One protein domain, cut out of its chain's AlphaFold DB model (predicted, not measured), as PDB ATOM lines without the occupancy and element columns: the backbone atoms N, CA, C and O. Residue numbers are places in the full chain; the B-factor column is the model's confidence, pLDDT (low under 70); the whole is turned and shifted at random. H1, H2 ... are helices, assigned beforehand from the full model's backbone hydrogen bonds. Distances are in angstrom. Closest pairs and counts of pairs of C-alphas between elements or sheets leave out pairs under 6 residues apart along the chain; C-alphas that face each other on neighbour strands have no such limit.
ATOM      1  N   VAL A 190      13.746 -55.434  29.133       61.69
ATOM      2  CA  VAL A 190      15.044 -55.637  29.800       61.69
ATOM      3  C   VAL A 190      14.784 -56.113  31.236       61.69
ATOM      4  O   VAL A 190      13.831 -55.657  31.868       61.69
ATOM      5  N   GLU A 191      15.596 -57.037  31.760       56.69
ATOM      6  CA  GLU A 191      15.402 -57.646  33.084       56.69
ATOM      7  C   GLU A 191      15.263 -56.574  34.188       56.69
ATOM      8  O   GLU A 191      16.177 -55.798  34.478       56.69
ATOM      9  N   GLY A 192      14.067 -56.490  34.781       63.81
ATOM     10  CA  GLY A 192      13.708 -55.464  35.763       63.81
ATOM     11  C   GLY A 192      13.280 -54.100  35.190       63.81
ATOM     12  O   GLY A 192      13.262 -53.133  35.950       63.81
ATOM     13  N   GLY A 193      12.955 -53.995  33.903       80.88
ATOM     14  CA  GLY A 193      12.442 -52.792  33.234       80.88
ATOM     15  C   GLY A 193      10.994 -52.921  32.733       80.88
ATOM     16  O   GLY A 193      10.259 -53.851  33.092       80.88
ATOM     17  N   VAL A 194      10.583 -51.967  31.894       86.25
ATOM     18  CA  VAL A 194       9.274 -51.939  31.212       86.25
ATOM     19  C   VAL A 194       9.427 -52.119  29.699       86.25
ATOM     20  O   VAL A 194      10.370 -51.587  29.104       86.25
ATOM     21  N   SER A 195       8.508 -52.857  29.070       87.56
ATOM     22  CA  SER A 195       8.477 -53.075  27.617       87.56
ATOM     23  C   SER A 195       7.930 -51.857  26.860       87.56
ATOM     24  O   SER A 195       7.358 -50.928  27.451       87.56
ATOM     25  N   GLU A 196       8.099 -51.838  25.534       86.44
ATOM     26  CA  GLU A 196       7.534 -50.789  24.673       86.44
ATOM     27  C   GLU A 196       6.003 -50.784  24.754       86.44
ATOM     28  O   GLU A 196       5.398 -49.712  24.826       86.44
ATOM     29  N   ARG A 197       5.382 -51.972  24.824       86.38
ATOM     30  CA  ARG A 197       3.934 -52.132  25.016       86.38
ATOM     31  C   ARG A 197       3.464 -51.528  26.337       86.38
ATOM     32  O   ARG A 197       2.491 -50.778  26.354       86.38
ATOM     33  N   GLU A 198       4.164 -51.819  27.431       87.38
ATOM     34  CA  GLU A 198       3.845 -51.270  28.755       87.38
ATOM     35  C   GLU A 198       4.019 -49.750  28.787       87.38
ATOM     36  O   GLU A 198       3.188 -49.032  29.339       87.38
ATOM     37  N   THR A 199       5.072 -49.249  28.141       88.38
ATOM     38  CA  THR A 199       5.330 -47.807  28.029       88.38
ATOM     39  C   THR A 199       4.232 -47.106  27.243       88.38
ATOM     40  O   THR A 199       3.731 -46.076  27.685       88.38
ATOM     41  N   LEU A 200       3.822 -47.677  26.108       87.94
ATOM     42  CA  LEU A 200       2.730 -47.146  25.303       87.94
ATOM     43  C   LEU A 200       1.416 -47.134  26.090       87.94
ATOM     44  O   LEU A 200       0.751 -46.105  26.133       87.94
ATOM     45  N   ALA A 201       1.086 -48.237  26.771       87.25
ATOM     46  CA  ALA A 201      -0.108 -48.324  27.607       87.25
ATOM     47  C   ALA A 201      -0.125 -47.229  28.685       87.25
ATOM     48  O   ALA A 201      -1.125 -46.528  28.820       87.25
ATOM     49  N   MET A 202       0.994 -47.011  29.386       89.38
ATOM     50  CA  MET A 202       1.109 -45.928  30.370       89.38
ATOM     51  C   MET A 202       0.931 -44.545  29.731       89.38
ATOM     52  O   MET A 202       0.180 -43.728  30.254       89.38
ATOM     53  N   LEU A 203       1.567 -44.272  28.587       87.38
ATOM     54  CA  LEU A 203       1.425 -42.992  27.883       87.38
ATOM     55  C   LEU A 203      -0.030 -42.728  27.467       87.38
ATOM     56  O   LEU A 203      -0.513 -41.606  27.622       87.38
ATOM     57  N   THR A 204      -0.743 -43.752  26.994       86.31
ATOM     58  CA  THR A 204      -2.163 -43.654  26.636       86.31
ATOM     59  C   THR A 204      -3.037 -43.449  27.875       86.31
ATOM     60  O   THR A 204      -3.825 -42.505  27.912       86.31
ATOM     61  N   THR A 205      -2.871 -44.262  28.923       86.00
ATOM     62  CA  THR A 205      -3.634 -44.146  30.180       86.00
ATOM     63  C   THR A 205      -3.417 -42.798  30.868       86.00
ATOM     64  O   THR A 205      -4.347 -42.241  31.446       86.00
ATOM     65  N   MET A 206      -2.210 -42.237  30.779       82.81
ATOM     66  CA  MET A 206      -1.861 -40.942  31.371       82.81
ATOM     67  C   MET A 206      -2.216 -39.742  30.476       82.81
ATOM     68  O   MET A 206      -1.937 -38.604  30.858       82.81
ATOM     69  N   GLY A 207      -2.803 -39.963  29.293       80.31
ATOM     70  CA  GLY A 207      -3.162 -38.899  28.349       80.31
ATOM     71  C   GLY A 207      -1.960 -38.184  27.717       80.31
ATOM     72  O   GLY A 207      -2.094 -37.066  27.223       80.31
ATOM     73  N   LEU A 208      -0.779 -38.807  27.740       81.81
ATOM     74  CA  LEU A 208       0.461 -38.274  27.171       81.81
ATOM     75  C   LEU A 208       0.635 -38.631  25.687       81.81
ATOM     76  O   LEU A 208       1.456 -38.021  25.013       81.81
ATOM     77  N   ASP A 209      -0.149 -39.577  25.167       78.50
ATOM     78  CA  ASP A 209      -0.083 -40.061  23.777       78.50
ATOM     79  C   ASP A 209      -0.676 -39.094  22.726       78.50
ATOM     80  O   ASP A 209      -0.732 -39.435  21.550       78.50
ATOM     81  N   LEU A 210      -1.104 -37.886  23.129       69.69
ATOM     82  CA  LEU A 210      -1.475 -36.737  22.274       69.69
ATOM     83  C   LEU A 210      -2.018 -37.108  20.873       69.69
ATOM     84  O   LEU A 210      -1.476 -36.694  19.851       69.69
ATOM     85  N   GLY A 211      -3.098 -37.896  20.826       68.50
ATOM     86  CA  GLY A 211      -3.758 -38.276  19.572       68.50
ATOM     87  C   GLY A 211      -3.136 -39.458  18.818       68.50
ATOM     88  O   GLY A 211      -3.254 -39.515  17.598       68.50
ATOM     89  N   GLY A 212      -2.494 -40.401  19.512       76.94
ATOM     90  CA  GLY A 212      -1.907 -41.603  18.904       76.94
ATOM     91  C   GLY A 212      -0.488 -41.381  18.377       76.94
ATOM     92  O   GLY A 212      -0.013 -42.102  17.493       76.94
ATOM     93  N   MET A 213       0.198 -40.372  18.900       80.25
ATOM     94  CA  MET A 213       1.519 -39.934  18.462       80.25
ATOM     95  C   MET A 213       2.566 -41.050  18.553       80.25
ATOM     96  O   MET A 213       3.337 -41.257  17.614       80.25
ATOM     97  N   PHE A 214       2.567 -41.816  19.646       82.69
ATOM     98  CA  PHE A 214       3.522 -42.909  19.841       82.69
ATOM     99  C   PHE A 214       3.073 -44.207  19.168       82.69
ATOM    100  O   PHE A 214       3.912 -45.043  18.842       82.69
ATOM    101  N   THR A 215       1.773 -44.354  18.896       80.50
ATOM    102  CA  THR A 215       1.261 -45.455  18.059       80.50
ATOM    103  C   THR A 215       1.689 -45.298  16.596       80.50
ATOM    104  O   THR A 215       1.936 -46.287  15.910       80.50
ATOM    105  N   SER A 216       1.829 -44.052  16.132       78.69
ATOM    106  CA  SER A 216       2.160 -43.726  14.742       78.69
ATOM    107  C   SER A 216       3.669 -43.718  14.467       78.69
ATOM    108  O   SER A 216       4.088 -44.020  13.349       78.69
ATOM    109  N   ASP A 217       4.500 -43.390  15.464       83.06
ATOM    110  CA  ASP A 217       5.961 -43.353  15.328       83.06
ATOM    111  C   ASP A 217       6.659 -44.321  16.299       83.06
ATOM    112  O   ASP A 217       7.052 -43.969  17.414       83.06
ATOM    113  N   SER A 218       6.893 -45.546  15.821       83.06
ATOM    114  CA  SER A 218       7.608 -46.597  16.560       83.06
ATOM    115  C   SER A 218       9.024 -46.177  16.988       83.06
ATOM    116  O   SER A 218       9.484 -46.569  18.059       83.06
ATOM    117  N   SER A 219       9.709 -45.328  16.211       83.50
ATOM    118  CA  SER A 219      11.053 -44.858  16.575       83.50
ATOM    119  C   SER A 219      11.025 -43.867  17.737       83.50
ATOM    120  O   SER A 219      11.938 -43.848  18.564       83.50
ATOM    121  N   LEU A 220       9.964 -43.062  17.825       86.94
ATOM    122  CA  LEU A 220       9.739 -42.165  18.949       86.94
ATOM    123  C   LEU A 220       9.358 -42.963  20.201       86.94
ATOM    124  O   LEU A 220       9.945 -42.729  21.255       86.94
ATOM    125  N   LEU A 221       8.462 -43.950  20.078       88.69
ATOM    126  CA  LEU A 221       8.100 -44.844  21.184       88.69
ATOM    127  C   LEU A 221       9.325 -45.569  21.760       88.69
ATOM    128  O   LEU A 221       9.501 -45.596  22.975       88.69
ATOM    129  N   GLN A 222      10.218 -46.078  20.906       87.19
ATOM    130  CA  GLN A 222      11.451 -46.738  21.341       87.19
ATOM    131  C   GLN A 222      12.377 -45.789  22.121       87.19
ATOM    132  O   GLN A 222      12.949 -46.166  23.146       87.19
ATOM    133  N   LYS A 223      12.506 -44.530  21.678       88.00
ATOM    134  CA  LYS A 223      13.279 -43.510  22.406       88.00
ATOM    135  C   LYS A 223      12.669 -43.195  23.773       88.00
ATOM    136  O   LYS A 223      13.410 -43.074  24.746       88.00
ATOM    137  N   VAL A 224      11.341 -43.103  23.863       89.44
ATOM    138  CA  VAL A 224      10.641 -42.870  25.135       89.44
ATOM    139  C   VAL A 224      10.775 -44.074  26.068       89.44
ATOM    140  O   VAL A 224      11.102 -43.892  27.237       89.44
ATOM    141  N   ASN A 225      10.612 -45.300  25.567       90.31
ATOM    142  CA  ASN A 225      10.834 -46.517  26.352       90.31
ATOM    143  C   ASN A 225      12.263 -46.577  26.912       90.31
ATOM    144  O   ASN A 225      12.452 -46.847  28.100       90.31
ATOM    145  N   LYS A 226      13.264 -46.248  26.088       90.25
ATOM    146  CA  LYS A 226      14.656 -46.156  26.534       90.25
ATOM    147  C   LYS A 226      14.833 -45.101  27.632       90.25
ATOM    148  O   LYS A 226      15.427 -45.405  28.659       90.25
ATOM    149  N   LEU A 227      14.283 -43.898  27.453       90.94
ATOM    150  CA  LEU A 227      14.339 -42.827  28.456       90.94
ATOM    151  C   LEU A 227      13.725 -43.253  29.801       90.94
ATOM    152  O   LEU A 227      14.301 -42.984  30.856       90.94
ATOM    153  N   VAL A 228      12.565 -43.915  29.770       90.25
ATOM    154  CA  VAL A 228      11.880 -44.406  30.976       90.25
ATOM    155  C   VAL A 228      12.730 -45.457  31.687       90.25
ATOM    156  O   VAL A 228      12.944 -45.344  32.893       90.25
ATOM    157  N   ASN A 229      13.264 -46.439  30.956       89.06
ATOM    158  CA  ASN A 229      14.134 -47.468  31.529       89.06
ATOM    159  C   ASN A 229      15.443 -46.884  32.094       89.06
ATOM    160  O   ASN A 229      15.834 -47.249  33.203       89.06
ATOM    161  N   ASP A 230      16.070 -45.926  31.408       87.62
ATOM    162  CA  ASP A 230      17.277 -45.235  31.888       87.62
ATOM    163  C   ASP A 230      17.002 -44.507  33.226       87.62
ATOM    164  O   ASP A 230      17.742 -44.671  34.200       87.62
ATOM    165  N   LYS A 231      15.881 -43.775  33.327       86.31
ATOM    166  CA  LYS A 231      15.469 -43.091  34.569       86.31
ATOM    167  C   LYS A 231      15.048 -44.057  35.685       86.31
ATOM    168  O   LYS A 231      15.265 -43.765  36.862       86.31
ATOM    169  N   LEU A 232      14.465 -45.211  35.351       86.94
ATOM    170  CA  LEU A 232      14.151 -46.267  36.322       86.94
ATOM    171  C   LEU A 232      15.418 -46.853  36.952       86.94
ATOM    172  O   LEU A 232      15.460 -47.060  38.168       86.94
ATOM    173  N   ILE A 233      16.449 -47.095  36.138       82.12
ATOM    174  CA  ILE A 233      17.754 -47.578  36.603       82.12
ATOM    175  C   ILE A 233      18.394 -46.541  37.527       82.12
ATOM    176  O   ILE A 233      18.762 -46.875  38.653       82.12
ATOM    177  N   GLU A 234      18.442 -45.273  37.111       79.25
ATOM    178  CA  GLU A 234      18.980 -44.180  37.930       79.25
ATOM    179  C   GLU A 234      18.266 -44.085  39.291       79.25
ATOM    180  O   GLU A 234      18.901 -43.972  40.346       79.25
ATOM    181  N   ARG A 235      16.934 -44.214  39.295       76.81
ATOM    182  CA  ARG A 235      16.141 -44.167  40.527       76.81
ATOM    183  C   ARG A 235      16.388 -45.374  41.431       76.81
ATOM    184  O   ARG A 235      16.530 -45.200  42.642       76.81
ATOM    185  N   ARG A 236      16.538 -46.573  40.860       71.31
ATOM    186  CA  ARG A 236      16.933 -47.785  41.598       71.31
ATOM    187  C   ARG A 236      18.322 -47.642  42.216       71.31
ATOM    188  O   ARG A 236      18.537 -48.078  43.349       71.31
ATOM    189  N   GLU A 237      19.268 -47.037  41.507       65.50
ATOM    190  CA  GLU A 237      20.608 -46.790  42.038       65.50
ATOM    191  C   GLU A 237      20.598 -45.784  43.191       65.50
ATOM    192  O   GLU A 237      21.307 -45.976  44.181       65.50
ATOM    193  N   LEU A 238      19.792 -44.722  43.099       60.38
ATOM    194  CA  LEU A 238      19.626 -43.742  44.174       60.38
ATOM    195  C   LEU A 238      18.997 -44.367  45.423       60.38
ATOM    196  O   LEU A 238      19.478 -44.114  46.530       60.38
ATOM    197  N   ASP A 239      17.984 -45.216  45.263       56.50
ATOM    198  CA  ASP A 239      17.380 -45.947  46.380       56.50
ATOM    199  C   ASP A 239      18.329 -46.993  46.961       56.50
ATOM    200  O   ASP A 239      18.427 -47.113  48.180       56.50
ATOM    201  N   SER A 240      19.120 -47.671  46.129       53.88
ATOM    202  CA  SER A 240      20.172 -48.587  46.589       53.88
ATOM    203  C   SER A 240      21.266 -47.857  47.371       53.88
ATOM    204  O   SER A 240      21.748 -48.368  48.378       53.88
ATOM    205  N   LYS A 241      21.626 -46.631  46.965       51.53
ATOM    206  CA  LYS A 241      22.556 -45.754  47.699       51.53
ATOM    207  C   LYS A 241      21.940 -45.223  49.003       51.53
ATOM    208  O   LYS A 241      22.648 -45.087  49.995       51.53
ATOM    209  N   ARG A 242      20.628 -44.951  49.037       53.59
ATOM    210  CA  ARG A 242      19.901 -44.477  50.236       53.59
ATOM    211  C   ARG A 242      19.579 -45.584  51.238       53.59
ATOM    212  O   ARG A 242      19.566 -45.323  52.436       53.59
ATOM    213  N   GLN A 243      19.294 -46.791  50.764       50.62
ATOM    214  CA  GLN A 243      18.979 -47.960  51.586       50.62
ATOM    215  C   GLN A 243      20.191 -48.851  51.853       50.62
ATOM    216  O   GLN A 243      20.017 -49.828  52.580       50.62
ATOM    217  N   GLY A 244      21.355 -48.510  51.269       53.22
ATOM    218  CA  GLY A 244      22.671 -49.158  51.336       53.22
ATOM    219  C   GLY A 244      22.622 -50.540  51.947       53.22
ATOM    220  O   GLY A 244      22.492 -50.599  53.161       53.22
ATOM    221  N   ASN A 245      22.690 -51.600  51.123       62.34
ATOM    222  CA  ASN A 245      22.485 -53.004  51.504       62.34
ATOM    223  C   ASN A 245      23.221 -53.367  52.806       62.34
ATOM    224  O   ASN A 245      24.337 -53.885  52.811       62.34
ATOM    225  N   ILE A 246      22.544 -53.076  53.914       64.25
ATOM    226  CA  ILE A 246      23.116 -53.063  55.252       64.25
ATOM    227  C   ILE A 246      23.524 -54.469  55.645       64.25
ATOM    228  O   ILE A 246      24.541 -54.666  56.287       64.25
ATOM    229  N   LYS A 247      22.791 -55.473  55.159       57.47
ATOM    230  CA  LYS A 247      23.129 -56.876  55.367       57.47
ATOM    231  C   LYS A 247      24.502 -57.201  54.782       57.47
ATOM    232  O   LYS A 247      25.294 -57.829  55.469       57.47
ATOM    233  N   ASN A 248      24.801 -56.739  53.569       61.53
ATOM    234  CA  ASN A 248      26.093 -56.994  52.931       61.53
ATOM    235  C   ASN A 248      27.222 -56.175  53.563       61.53
ATOM    236  O   ASN A 248      28.314 -56.705  53.741       61.53
ATOM    237  N   LEU A 249      26.964 -54.911  53.920       69.06
ATOM    238  CA  LEU A 249      27.947 -54.071  54.609       69.06
ATOM    239  C   LEU A 249      28.343 -54.696  55.949       69.06
ATOM    240  O   LEU A 249      29.522 -54.919  56.205       69.06
ATOM    241  N   LEU A 250      27.338 -55.043  56.753       66.25
ATOM    242  CA  LEU A 250      27.518 -55.645  58.063       66.25
ATOM    243  C   LEU A 250      28.188 -57.014  57.954       66.25
ATOM    244  O   LEU A 250      29.216 -57.207  58.576       66.25
ATOM    245  N   SER A 251      27.716 -57.923  57.090       65.19
ATOM    246  CA  SER A 251      28.357 -59.239  56.916       65.19
ATOM    247  C   SER A 251      29.817 -59.167  56.459       65.19
ATOM    248  O   SER A 251      30.577 -60.076  56.761       65.19
ATOM    249  N   LYS A 252      30.213 -58.127  55.714       63.12
ATOM    250  CA  LYS A 252      31.586 -57.980  55.205       63.12
ATOM    251  C   LYS A 252      32.517 -57.257  56.185       63.12
ATOM    252  O   LYS A 252      33.733 -57.307  56.016       63.12
ATOM    253  N   GLU A 253      31.973 -56.479  57.117       60.25
ATOM    254  CA  GLU A 253      32.755 -55.650  58.051       60.25
ATOM    255  C   GLU A 253      32.743 -56.163  59.483       60.25
ATOM    256  O   GLU A 253      33.664 -55.839  60.231       60.25
ATOM    257  N   PHE A 254      31.719 -56.927  59.860       60.84
ATOM    258  CA  PHE A 254      31.565 -57.472  61.195       60.84
ATOM    259  C   PHE A 254      30.644 -58.702  61.184       60.84
ATOM    260  O   PHE A 254      29.438 -58.618  60.930       60.84
ATOM    261  N   ASP A 255      31.197 -59.867  61.502       64.44
ATOM    262  CA  ASP A 255      30.393 -61.065  61.707       64.44
ATOM    263  C   ASP A 255      29.793 -61.061  63.122       64.44
ATOM    264  O   ASP A 255      30.477 -61.346  64.098       64.44
ATOM    265  N   TYR A 256      28.507 -60.707  63.238       66.75
ATOM    266  CA  TYR A 256      27.758 -60.717  64.505       66.75
ATOM    267  C   TYR A 256      27.381 -62.132  64.991       66.75
ATOM    268  O   TYR A 256      26.524 -62.254  65.862       66.75
ATOM    269  N   SER A 257      27.966 -63.187  64.416       57.44
ATOM    270  CA  SER A 257      27.623 -64.592  64.684       57.44
ATOM    271  C   SER A 257      28.456 -65.222  65.811       57.44
ATOM    272  O   SER A 257      28.548 -66.436  65.887       57.44
ATOM    273  N   ASP A 258      29.058 -64.419  66.696       52.88
ATOM    274  CA  ASP A 258      29.857 -64.862  67.863       52.88
ATOM    275  C   ASP A 258      29.023 -65.539  68.983       52.88
ATOM    276  O   ASP A 258      29.428 -65.537  70.149       52.88
ATOM    277  N   GLU A 259      27.831 -66.040  68.663       48.41
ATOM    278  CA  GLU A 259      27.022 -66.864  69.558       48.41
ATOM    279  C   GLU A 259      27.287 -68.317  69.162       48.41
ATOM    280  O   GLU A 259      26.842 -68.764  68.102       48.41
ATOM    281  N   THR A 281       8.594 -56.338  42.504       78.31
ATOM    282  CA  THR A 281       7.469 -56.944  41.790       78.31
ATOM    283  C   THR A 281       7.169 -56.134  40.533       78.31
ATOM    284  O   THR A 281       7.363 -54.914  40.504       78.31
ATOM    285  N   LYS A 282       6.650 -56.783  39.485       79.12
ATOM    286  CA  LYS A 282       6.315 -56.101  38.226       79.12
ATOM    287  C   LYS A 282       5.401 -54.886  38.452       79.12
ATOM    288  O   LYS A 282       5.628 -53.832  37.870       79.12
ATOM    289  N   GLN A 283       4.461 -54.987  39.396       80.00
ATOM    290  CA  GLN A 283       3.585 -53.885  39.798       80.00
ATOM    291  C   GLN A 283       4.344 -52.687  40.393       80.00
ATOM    292  O   GLN A 283       3.988 -51.539  40.137       80.00
ATOM    293  N   GLN A 284       5.394 -52.932  41.181       77.75
ATOM    294  CA  GLN A 284       6.235 -51.870  41.740       77.75
ATOM    295  C   GLN A 284       7.059 -51.188  40.646       77.75
ATOM    296  O   GLN A 284       7.169 -49.966  40.646       77.75
ATOM    297  N   ILE A 285       7.586 -51.964  39.694       84.19
ATOM    298  CA  ILE A 285       8.321 -51.434  38.538       84.19
ATOM    299  C   ILE A 285       7.408 -50.530  37.700       84.19
ATOM    300  O   ILE A 285       7.803 -49.415  37.365       84.19
ATOM    301  N   ILE A 286       6.171 -50.965  37.437       85.69
ATOM    302  CA  ILE A 286       5.164 -50.167  36.722       85.69
ATOM    303  C   ILE A 286       4.844 -48.880  37.494       85.69
ATOM    304  O   ILE A 286       4.944 -47.795  36.929       85.69
ATOM    305  N   GLY A 287       4.561 -48.958  38.799       83.62
ATOM    306  CA  GLY A 287       4.272 -47.764  39.605       83.62
ATOM    307  C   GLY A 287       5.435 -46.761  39.655       83.62
ATOM    308  O   GLY A 287       5.224 -45.547  39.650       83.62
ATOM    309  N   MET A 288       6.682 -47.245  39.652       85.38
ATOM    310  CA  MET A 288       7.862 -46.386  39.519       85.38
ATOM    311  C   MET A 288       7.956 -45.748  38.128       85.38
ATOM    312  O   MET A 288       8.322 -44.578  38.022       85.38
ATOM    313  N   ALA A 289       7.619 -46.489  37.072       87.75
ATOM    314  CA  ALA A 289       7.651 -45.995  35.698       87.75
ATOM    315  C   ALA A 289       6.596 -44.901  35.470       87.75
ATOM    316  O   ALA A 289       6.896 -43.859  34.888       87.75
ATOM    317  N   GLU A 290       5.394 -45.074  36.022       89.25
ATOM    318  CA  GLU A 290       4.350 -44.044  36.037       89.25
ATOM    319  C   GLU A 290       4.799 -42.782  36.780       89.25
ATOM    320  O   GLU A 290       4.519 -41.663  36.345       89.25
ATOM    321  N   ALA A 291       5.512 -42.932  37.902       86.44
ATOM    322  CA  ALA A 291       6.067 -41.791  38.621       86.44
ATOM    323  C   ALA A 291       7.091 -41.036  37.759       86.44
ATOM    324  O   ALA A 291       6.996 -39.817  37.648       86.44
ATOM    325  N   VAL A 292       7.997 -41.755  37.082       90.12
ATOM    326  CA  VAL A 292       8.976 -41.179  36.143       90.12
ATOM    327  C   VAL A 292       8.294 -40.400  35.018       90.12
ATOM    328  O   VAL A 292       8.732 -39.297  34.693       90.12
ATOM    329  N   LEU A 293       7.212 -40.935  34.447       89.31
ATOM    330  CA  LEU A 293       6.425 -40.277  33.396       89.31
ATOM    331  C   LEU A 293       5.628 -39.063  33.901       89.31
ATOM    332  O   LEU A 293       5.223 -38.209  33.110       89.31
ATOM    333  N   ARG A 294       5.387 -38.959  35.214       88.19
ATOM    334  CA  ARG A 294       4.703 -37.810  35.822       88.19
ATOM    335  C   ARG A 294       5.632 -36.611  36.020       88.19
ATOM    336  O   ARG A 294       5.118 -35.488  36.029       88.19
ATOM    337  N   GLU A 295       6.938 -36.849  36.151       87.31
ATOM    338  CA  GLU A 295       7.955 -35.812  36.369       87.31
ATOM    339  C   GLU A 295       7.947 -34.759  35.243       87.31
ATOM    340  O   GLU A 295       7.854 -35.124  34.063       87.31
ATOM    341  N   PRO A 296       8.058 -33.460  35.579       84.12
ATOM    342  CA  PRO A 296       8.023 -32.375  34.598       84.12
ATOM    343  C   PRO A 296       9.163 -32.496  33.580       84.12
ATOM    344  O   PRO A 296       8.897 -32.494  32.382       84.12
ATOM    345  N   ASP A 297      10.390 -32.749  34.041       87.12
ATOM    346  CA  ASP A 297      11.571 -32.897  33.182       87.12
ATOM    347  C   ASP A 297      11.406 -34.032  32.158       87.12
ATOM    348  O   ASP A 297      11.796 -33.910  30.998       87.12
ATOM    349  N   THR A 298      10.805 -35.157  32.567       88.31
ATOM    350  CA  THR A 298      10.550 -36.288  31.662       88.31
ATOM    351  C   THR A 298       9.514 -35.914  30.606       88.31
ATOM    352  O   THR A 298       9.674 -36.267  29.439       88.31
ATOM    353  N   LYS A 299       8.459 -35.181  30.981       86.31
ATOM    354  CA  LYS A 299       7.441 -34.709  30.031       86.31
ATOM    355  C   LYS A 299       8.020 -33.721  29.025       86.31
ATOM    356  O   LYS A 299       7.730 -33.841  27.836       86.31
ATOM    357  N   GLU A 300       8.850 -32.787  29.477       88.12
ATOM    358  CA  GLU A 300       9.540 -31.823  28.615       88.12
ATOM    359  C   GLU A 300      10.490 -32.521  27.632       88.12
ATOM    360  O   GLU A 300      10.506 -32.201  26.444       88.12
ATOM    361  N   GLU A 301      11.229 -33.531  28.094       88.62
ATOM    362  CA  GLU A 301      12.097 -34.357  27.253       88.62
ATOM    363  C   GLU A 301      11.300 -35.101  26.170       88.62
ATOM    364  O   GLU A 301      11.668 -35.082  24.993       88.62
ATOM    365  N   ILE A 302      10.171 -35.711  26.545       88.62
ATOM    366  CA  ILE A 302       9.262 -36.392  25.613       88.62
ATOM    367  C   ILE A 302       8.715 -35.412  24.565       88.62
ATOM    368  O   ILE A 302       8.718 -35.721  23.370       88.62
ATOM    369  N   GLN A 303       8.298 -34.215  24.986       86.56
ATOM    370  CA  GLN A 303       7.839 -33.164  24.075       86.56
ATOM    371  C   GLN A 303       8.952 -32.710  23.129       86.56
ATOM    372  O   GLN A 303       8.721 -32.604  21.924       86.56
ATOM    373  N   ARG A 304      10.177 -32.511  23.635       88.81
ATOM    374  CA  ARG A 304      11.327 -32.117  22.813       88.81
ATOM    375  C   ARG A 304      11.639 -33.162  21.746       88.81
ATOM    376  O   ARG A 304      11.795 -32.799  20.580       88.81
ATOM    377  N   MET A 305      11.679 -34.444  22.119       87.44
ATOM    378  CA  MET A 305      11.909 -35.545  21.175       87.44
ATOM    379  C   MET A 305      10.856 -35.572  20.061       87.44
ATOM    380  O   MET A 305      11.186 -35.826  18.902       87.44
ATOM    381  N   HIS A 306       9.598 -35.278  20.393       85.44
ATOM    382  CA  HIS A 306       8.528 -35.185  19.407       85.44
ATOM    383  C   HIS A 306       8.706 -33.988  18.458       85.44
ATOM    384  O   HIS A 306       8.668 -34.154  17.237       85.44
ATOM    385  N   THR A 307       8.956 -32.791  18.993       86.94
ATOM    386  CA  THR A 307       9.169 -31.580  18.186       86.94
ATOM    387  C   THR A 307      10.362 -31.728  17.241       86.94
ATOM    388  O   THR A 307      10.285 -31.349  16.067       86.94
ATOM    389  N   GLU A 308      11.454 -32.325  17.718       88.44
ATOM    390  CA  GLU A 308      12.626 -32.641  16.901       88.44
ATOM    391  C   GLU A 308      12.269 -33.626  15.779       88.44
ATOM    392  O   GLU A 308      12.650 -33.428  14.624       88.44
ATOM    393  N   ARG A 309      11.474 -34.658  16.090       85.12
ATOM    394  CA  ARG A 309      11.055 -35.669  15.116       85.12
ATOM    395  C   ARG A 309      10.185 -35.085  14.004       85.12
ATOM    396  O   ARG A 309      10.452 -35.362  12.834       85.12
ATOM    397  N   ILE A 310       9.210 -34.240  14.347       85.56
ATOM    398  CA  ILE A 310       8.399 -33.506  13.362       85.56
ATOM    399  C   ILE A 310       9.290 -32.620  12.488       85.56
ATOM    400  O   ILE A 310       9.161 -32.627  11.262       85.56
ATOM    401  N   SER A 311      10.216 -31.882  13.102       88.00
ATOM    402  CA  SER A 311      11.116 -30.978  12.378       88.00
ATOM    403  C   SER A 311      12.002 -31.743  11.391       88.00
ATOM    404  O   SER A 311      12.137 -31.337  10.237       88.00
ATOM    405  N   ALA A 312      12.539 -32.896  11.800       87.50
ATOM    406  CA  ALA A 312      13.340 -33.764  10.942       87.50
ATOM    407  C   ALA A 312      12.528 -34.344   9.770       87.50
ATOM    408  O   ALA A 312      13.013 -34.369   8.638       87.50
ATOM    409  N   LEU A 313      11.284 -34.775  10.014       85.25
ATOM    410  CA  LEU A 313      10.386 -35.257   8.958       85.25
ATOM    411  C   LEU A 313      10.056 -34.148   7.948       85.25
ATOM    412  O   LEU A 313      10.100 -34.388   6.740       85.25
ATOM    413  N   SER A 314       9.797 -32.930   8.428       88.62
ATOM    414  CA  SER A 314       9.543 -31.759   7.582       88.62
ATOM    415  C   SER A 314      10.754 -31.404   6.710       88.62
ATOM    416  O   SER A 314      10.626 -31.245   5.494       88.62
ATOM    417  N   GLN A 315      11.957 -31.376   7.293       89.81
ATOM    418  CA  GLN A 315      13.197 -31.116   6.554       89.81
ATOM    419  C   GLN A 315      13.492 -32.206   5.516       89.81
ATOM    420  O   GLN A 315      13.856 -31.896   4.380       89.81
ATOM    421  N   ALA A 316      13.282 -33.479   5.863       88.25
ATOM    422  CA  ALA A 316      13.456 -34.588   4.930       88.25
ATOM    423  C   ALA A 316      12.472 -34.507   3.749       88.25
ATOM    424  O   ALA A 316      12.854 -34.782   2.608       88.25
ATOM    425  N   ALA A 317      11.224 -34.098   3.993       89.50
ATOM    426  CA  ALA A 317      10.246 -33.863   2.935       89.50
ATOM    427  C   ALA A 317      10.671 -32.700   2.020       89.50
ATOM    428  O   ALA A 317      10.668 -32.852   0.798       89.50
ATOM    429  N   ALA A 318      11.118 -31.577   2.593       90.69
ATOM    430  CA  ALA A 318      11.606 -30.428   1.829       90.69
ATOM    431  C   ALA A 318      12.821 -30.782   0.953       90.69
ATOM    432  O   ALA A 318      12.859 -30.428  -0.227       90.69
ATOM    433  N   ALA A 319      13.777 -31.546   1.490       90.00
ATOM    434  CA  ALA A 319      14.947 -32.009   0.748       90.00
ATOM    435  C   ALA A 319      14.564 -32.907  -0.441       90.00
ATOM    436  O   ALA A 319      15.119 -32.762  -1.531       90.00
ATOM    437  N   ARG A 320      13.570 -33.794  -0.276       91.19
ATOM    438  CA  ARG A 320      13.052 -34.624  -1.380       91.19
ATOM    439  C   ARG A 320      12.433 -33.778  -2.490       91.19
ATOM    440  O   ARG A 320      12.702 -34.032  -3.660       91.19
ATOM    441  N   VAL A 321      11.652 -32.756  -2.139       91.19
ATOM    442  CA  VAL A 321      11.051 -31.840  -3.126       91.19
ATOM    443  C   VAL A 321      12.131 -31.067  -3.891       91.19
ATOM    444  O   VAL A 321      12.055 -30.944  -5.114       91.19
ATOM    445  N   GLN A 322      13.171 -30.592  -3.201       89.38
ATOM    446  CA  GLN A 322      14.298 -29.910  -3.843       89.38
ATOM    447  C   GLN A 322      15.085 -30.837  -4.777       89.38
ATOM    448  O   GLN A 322      15.421 -30.430  -5.891       89.38
ATOM    449  N   ALA A 323      15.323 -32.087  -4.369       91.62
ATOM    450  CA  ALA A 323      16.007 -33.080  -5.192       91.62
ATOM    451  C   ALA A 323      15.239 -33.373  -6.491       91.62
ATOM    452  O   ALA A 323      15.834 -33.358  -7.567       91.62
ATOM    453  N   VAL A 324      13.913 -33.550  -6.419       92.56
ATOM    454  CA  VAL A 324      13.066 -33.752  -7.610       92.56
ATOM    455  C   VAL A 324      13.140 -32.544  -8.548       92.56
ATOM    456  O   VAL A 324      13.292 -32.709  -9.757       92.56
ATOM    457  N   LYS A 325      13.105 -31.320  -8.004       90.44
ATOM    458  CA  LYS A 325      13.195 -30.089  -8.805       90.44
ATOM    459  C   LYS A 325      14.550 -29.946  -9.511       90.44
ATOM    460  O   LYS A 325      14.585 -29.559 -10.678       90.44
ATOM    461  N   GLN A 326      15.654 -30.288  -8.841       88.44
ATOM    462  CA  GLN A 326      16.987 -30.305  -9.459       88.44
ATOM    463  C   GLN A 326      17.097 -31.371 -10.555       88.44
ATOM    464  O   GLN A 326      17.639 -31.100 -11.626       88.44
ATOM    465  N   GLN A 327      16.536 -32.559 -10.323       88.69
ATOM    466  CA  GLN A 327      16.544 -33.643 -11.304       88.69
ATOM    467  C   GLN A 327      15.756 -33.264 -12.570       88.69
ATOM    468  O   GLN A 327      16.194 -33.539 -13.687       88.69
ATOM    469  N   GLN A 328      14.638 -32.550 -12.406       87.81
ATOM    470  CA  GLN A 328      13.833 -32.045 -13.518       87.81
ATOM    471  C   GLN A 328      14.558 -30.946 -14.319       87.81
ATOM    472  O   GLN A 328      14.482 -30.933 -15.549       87.81
ATOM    473  N   GLN A 329      15.319 -30.067 -13.654       88.56
ATOM    474  CA  GLN A 329      16.164 -29.072 -14.333       88.56
ATOM    475  C   GLN A 329      17.302 -29.716 -15.138       88.56
ATOM    476  O   GLN A 329      17.558 -29.297 -16.268       88.56
ATOM    477  N   GLN A 330      17.954 -30.757 -14.606       87.81
ATOM    478  CA  GLN A 330      18.986 -31.490 -15.348       87.81
ATOM    479  C   GLN A 330      18.422 -32.193 -16.589       87.81
ATOM    480  O   GLN A 330      19.049 -32.146 -17.648       87.81
ATOM    481  N   GLN A 331      17.224 -32.787 -16.503       87.56
ATOM    482  CA  GLN A 331      16.568 -33.376 -17.678       87.56
ATOM    483  C   GLN A 331      16.256 -32.335 -18.763       87.56
ATOM    484  O   GLN A 331      16.472 -32.613 -19.943       87.56
ATOM    485  N   GLN A 332      15.803 -31.130 -18.391       86.69
ATOM    486  CA  GLN A 332      15.566 -30.059 -19.368       86.69
ATOM    487  C   GLN A 332      16.856 -29.597 -20.060       86.69
ATOM    488  O   GLN A 332      16.852 -29.396 -21.274       86.69
ATOM    489  N   GLN A 333      17.969 -29.478 -19.326       86.00
ATOM    490  CA  GLN A 333      19.260 -29.127 -19.934       86.00
ATOM    491  C   GLN A 333      19.767 -30.212 -20.895       86.00
ATOM    492  O   GLN A 333      20.253 -29.880 -21.977       86.00
ATOM    493  N   GLN A 334      19.612 -31.496 -20.554       85.50
ATOM    494  CA  GLN A 334      19.975 -32.590 -21.463       85.50
ATOM    495  C   GLN A 334      19.137 -32.594 -22.748       85.50
ATOM    496  O   GLN A 334      19.692 -32.792 -23.829       85.50
ATOM    497  N   GLN A 335      17.826 -32.329 -22.665       83.50
ATOM    498  CA  GLN A 335      16.981 -32.233 -23.863       83.50
ATOM    499  C   GLN A 335      17.373 -31.057 -24.768       83.50
ATOM    500  O   GLN A 335      17.410 -31.220 -25.988       83.50
ATOM    501  N   GLN A 336      17.718 -29.893 -24.202       83.25
ATOM    502  CA  GLN A 336      18.190 -28.754 -25.003       83.25
ATOM    503  C   GLN A 336      19.517 -29.048 -25.714       83.25
ATOM    504  O   GLN A 336      19.667 -28.698 -26.885       83.25
ATOM    505  N   GLN A 337      20.460 -29.735 -25.057       81.44
ATOM    506  CA  GLN A 337      21.714 -30.138 -25.708       81.44
ATOM    507  C   GLN A 337      21.492 -31.145 -26.847       81.44
ATOM    508  O   GLN A 337      22.122 -31.016 -27.897       81.44
ATOM    509  N   GLN A 338      20.570 -32.106 -26.693       80.44
ATOM    510  CA  GLN A 338      20.227 -33.031 -27.783       80.44
ATOM    511  C   GLN A 338      19.582 -32.323 -28.983       80.44
ATOM    512  O   GLN A 338      19.914 -32.649 -30.124       80.44
TER     513      GLN A 338
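This is residues 190 to 259 and 281 to 338 of the 435 residues of the protein "CID domain-containing protein" of Wuchereria bancrofti (UniProt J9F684). A small compact body of helices has two arms sticking out at opposite ends: residues 310 to 338, the greater part of the long helix H6, and residues 237 to 259, made of the last part of H3, the short helix H4 and a loose tail. In the body H3 is the core piece: H1 and H5 pack on it crosswise, and the first part of H6 folds back beside it. The printed part has 128 residues with six named helices, H1 to H6 in that order along the chain, and no named strand; the class is all helix, with 104 of the 128 residues in helices. The whole is extended, with a radius of gyration of the C-alphas of 25.2 A, and it spans 103 by 33 by 23 A, the arms making the length.

The printed part begins at Val 190. H1 covers residues 196 to 205 and is 14.1 A long from first to last C-alpha; C-alpha 196 is at (7.534, -50.789, 24.673). H2 is a turn of four residues, 213 to 216, 5.4 A long. H3 runs from residue 218 to residue 243 over 36.9 A, from C-alpha 218 at (7.608, -46.597, 16.560) to C-alpha 243 at (18.979, -47.960, 51.586). H4 covers residues 246 to 253 and is 10.4 A long. Beyond the cut, H5 covers residues 282 to 294 and is 18.5 A long. H6, residues 296 to 338, is the longest helix, with 43 residues and 63.6 A, and ends with C-alpha 338 at (20.227, -33.031, -27.783).

H3 is the hub and touches four other helices. With its residues 221 to 228 alone it touches H1, about perpendicular at 90 degrees; the closest C-alphas are those of Glu 196 and Asn 225, 5.7 A apart. Residues 228 to 232 of H3 touch residues 288 to 293 of H5, about perpendicular at 73 degrees, with the C-alphas of Val 228 and Ala 289 closest at 6.5 A. Residues 220 to 224 of H3 touch residues 302 to 309 of H6 at a shallow tilt of 29 degrees, opposite ways; the closest C-alphas, of Val 224 and Ile 302, are 6.6 A apart. H2 and H3 touch only at the corner, and only just, with 3 pairs of C-alphas within 8 A, the closest being those of Phe 214 and Leu 221 at 5.1 A. The helix packing is mostly crossed, but only just: leaving out H2 and H3, which touch only at the corner, 1 of the 3 pairs of helices that touch is at a shallow tilt. H1 and H5 are close but not clearly touching, with the C-alphas of Met 202 and Glu 290 closest at 6.8 A. H3 and H4 meet only through their link, and H4 and H6 are apart. In H1, H3, H4, H5 and H6 every pair of O i and N i+4 is within hydrogen-bond range; H2 is too short for such a pair.

The two C-alphas farthest apart, those of Glu 259 and Gln 338, are 103.3 A from each other. Without the stretches that stand free, residues 237 to 259 and 310 to 338, the body has 76 residues and spans 33 by 21 by 20 A. Residues 260 to 280 are not printed, and C-alphas 259 and 281 are 35.4 A apart across that cut. The links H2 to H3, H3 to H4 and H5 to H6 are tight, and that from H1 to H2 is short. The mean pLDDT of the printed part is 80.3; the values under 70 are at residues 190 to 192, 210 to 211 and 237 to 259.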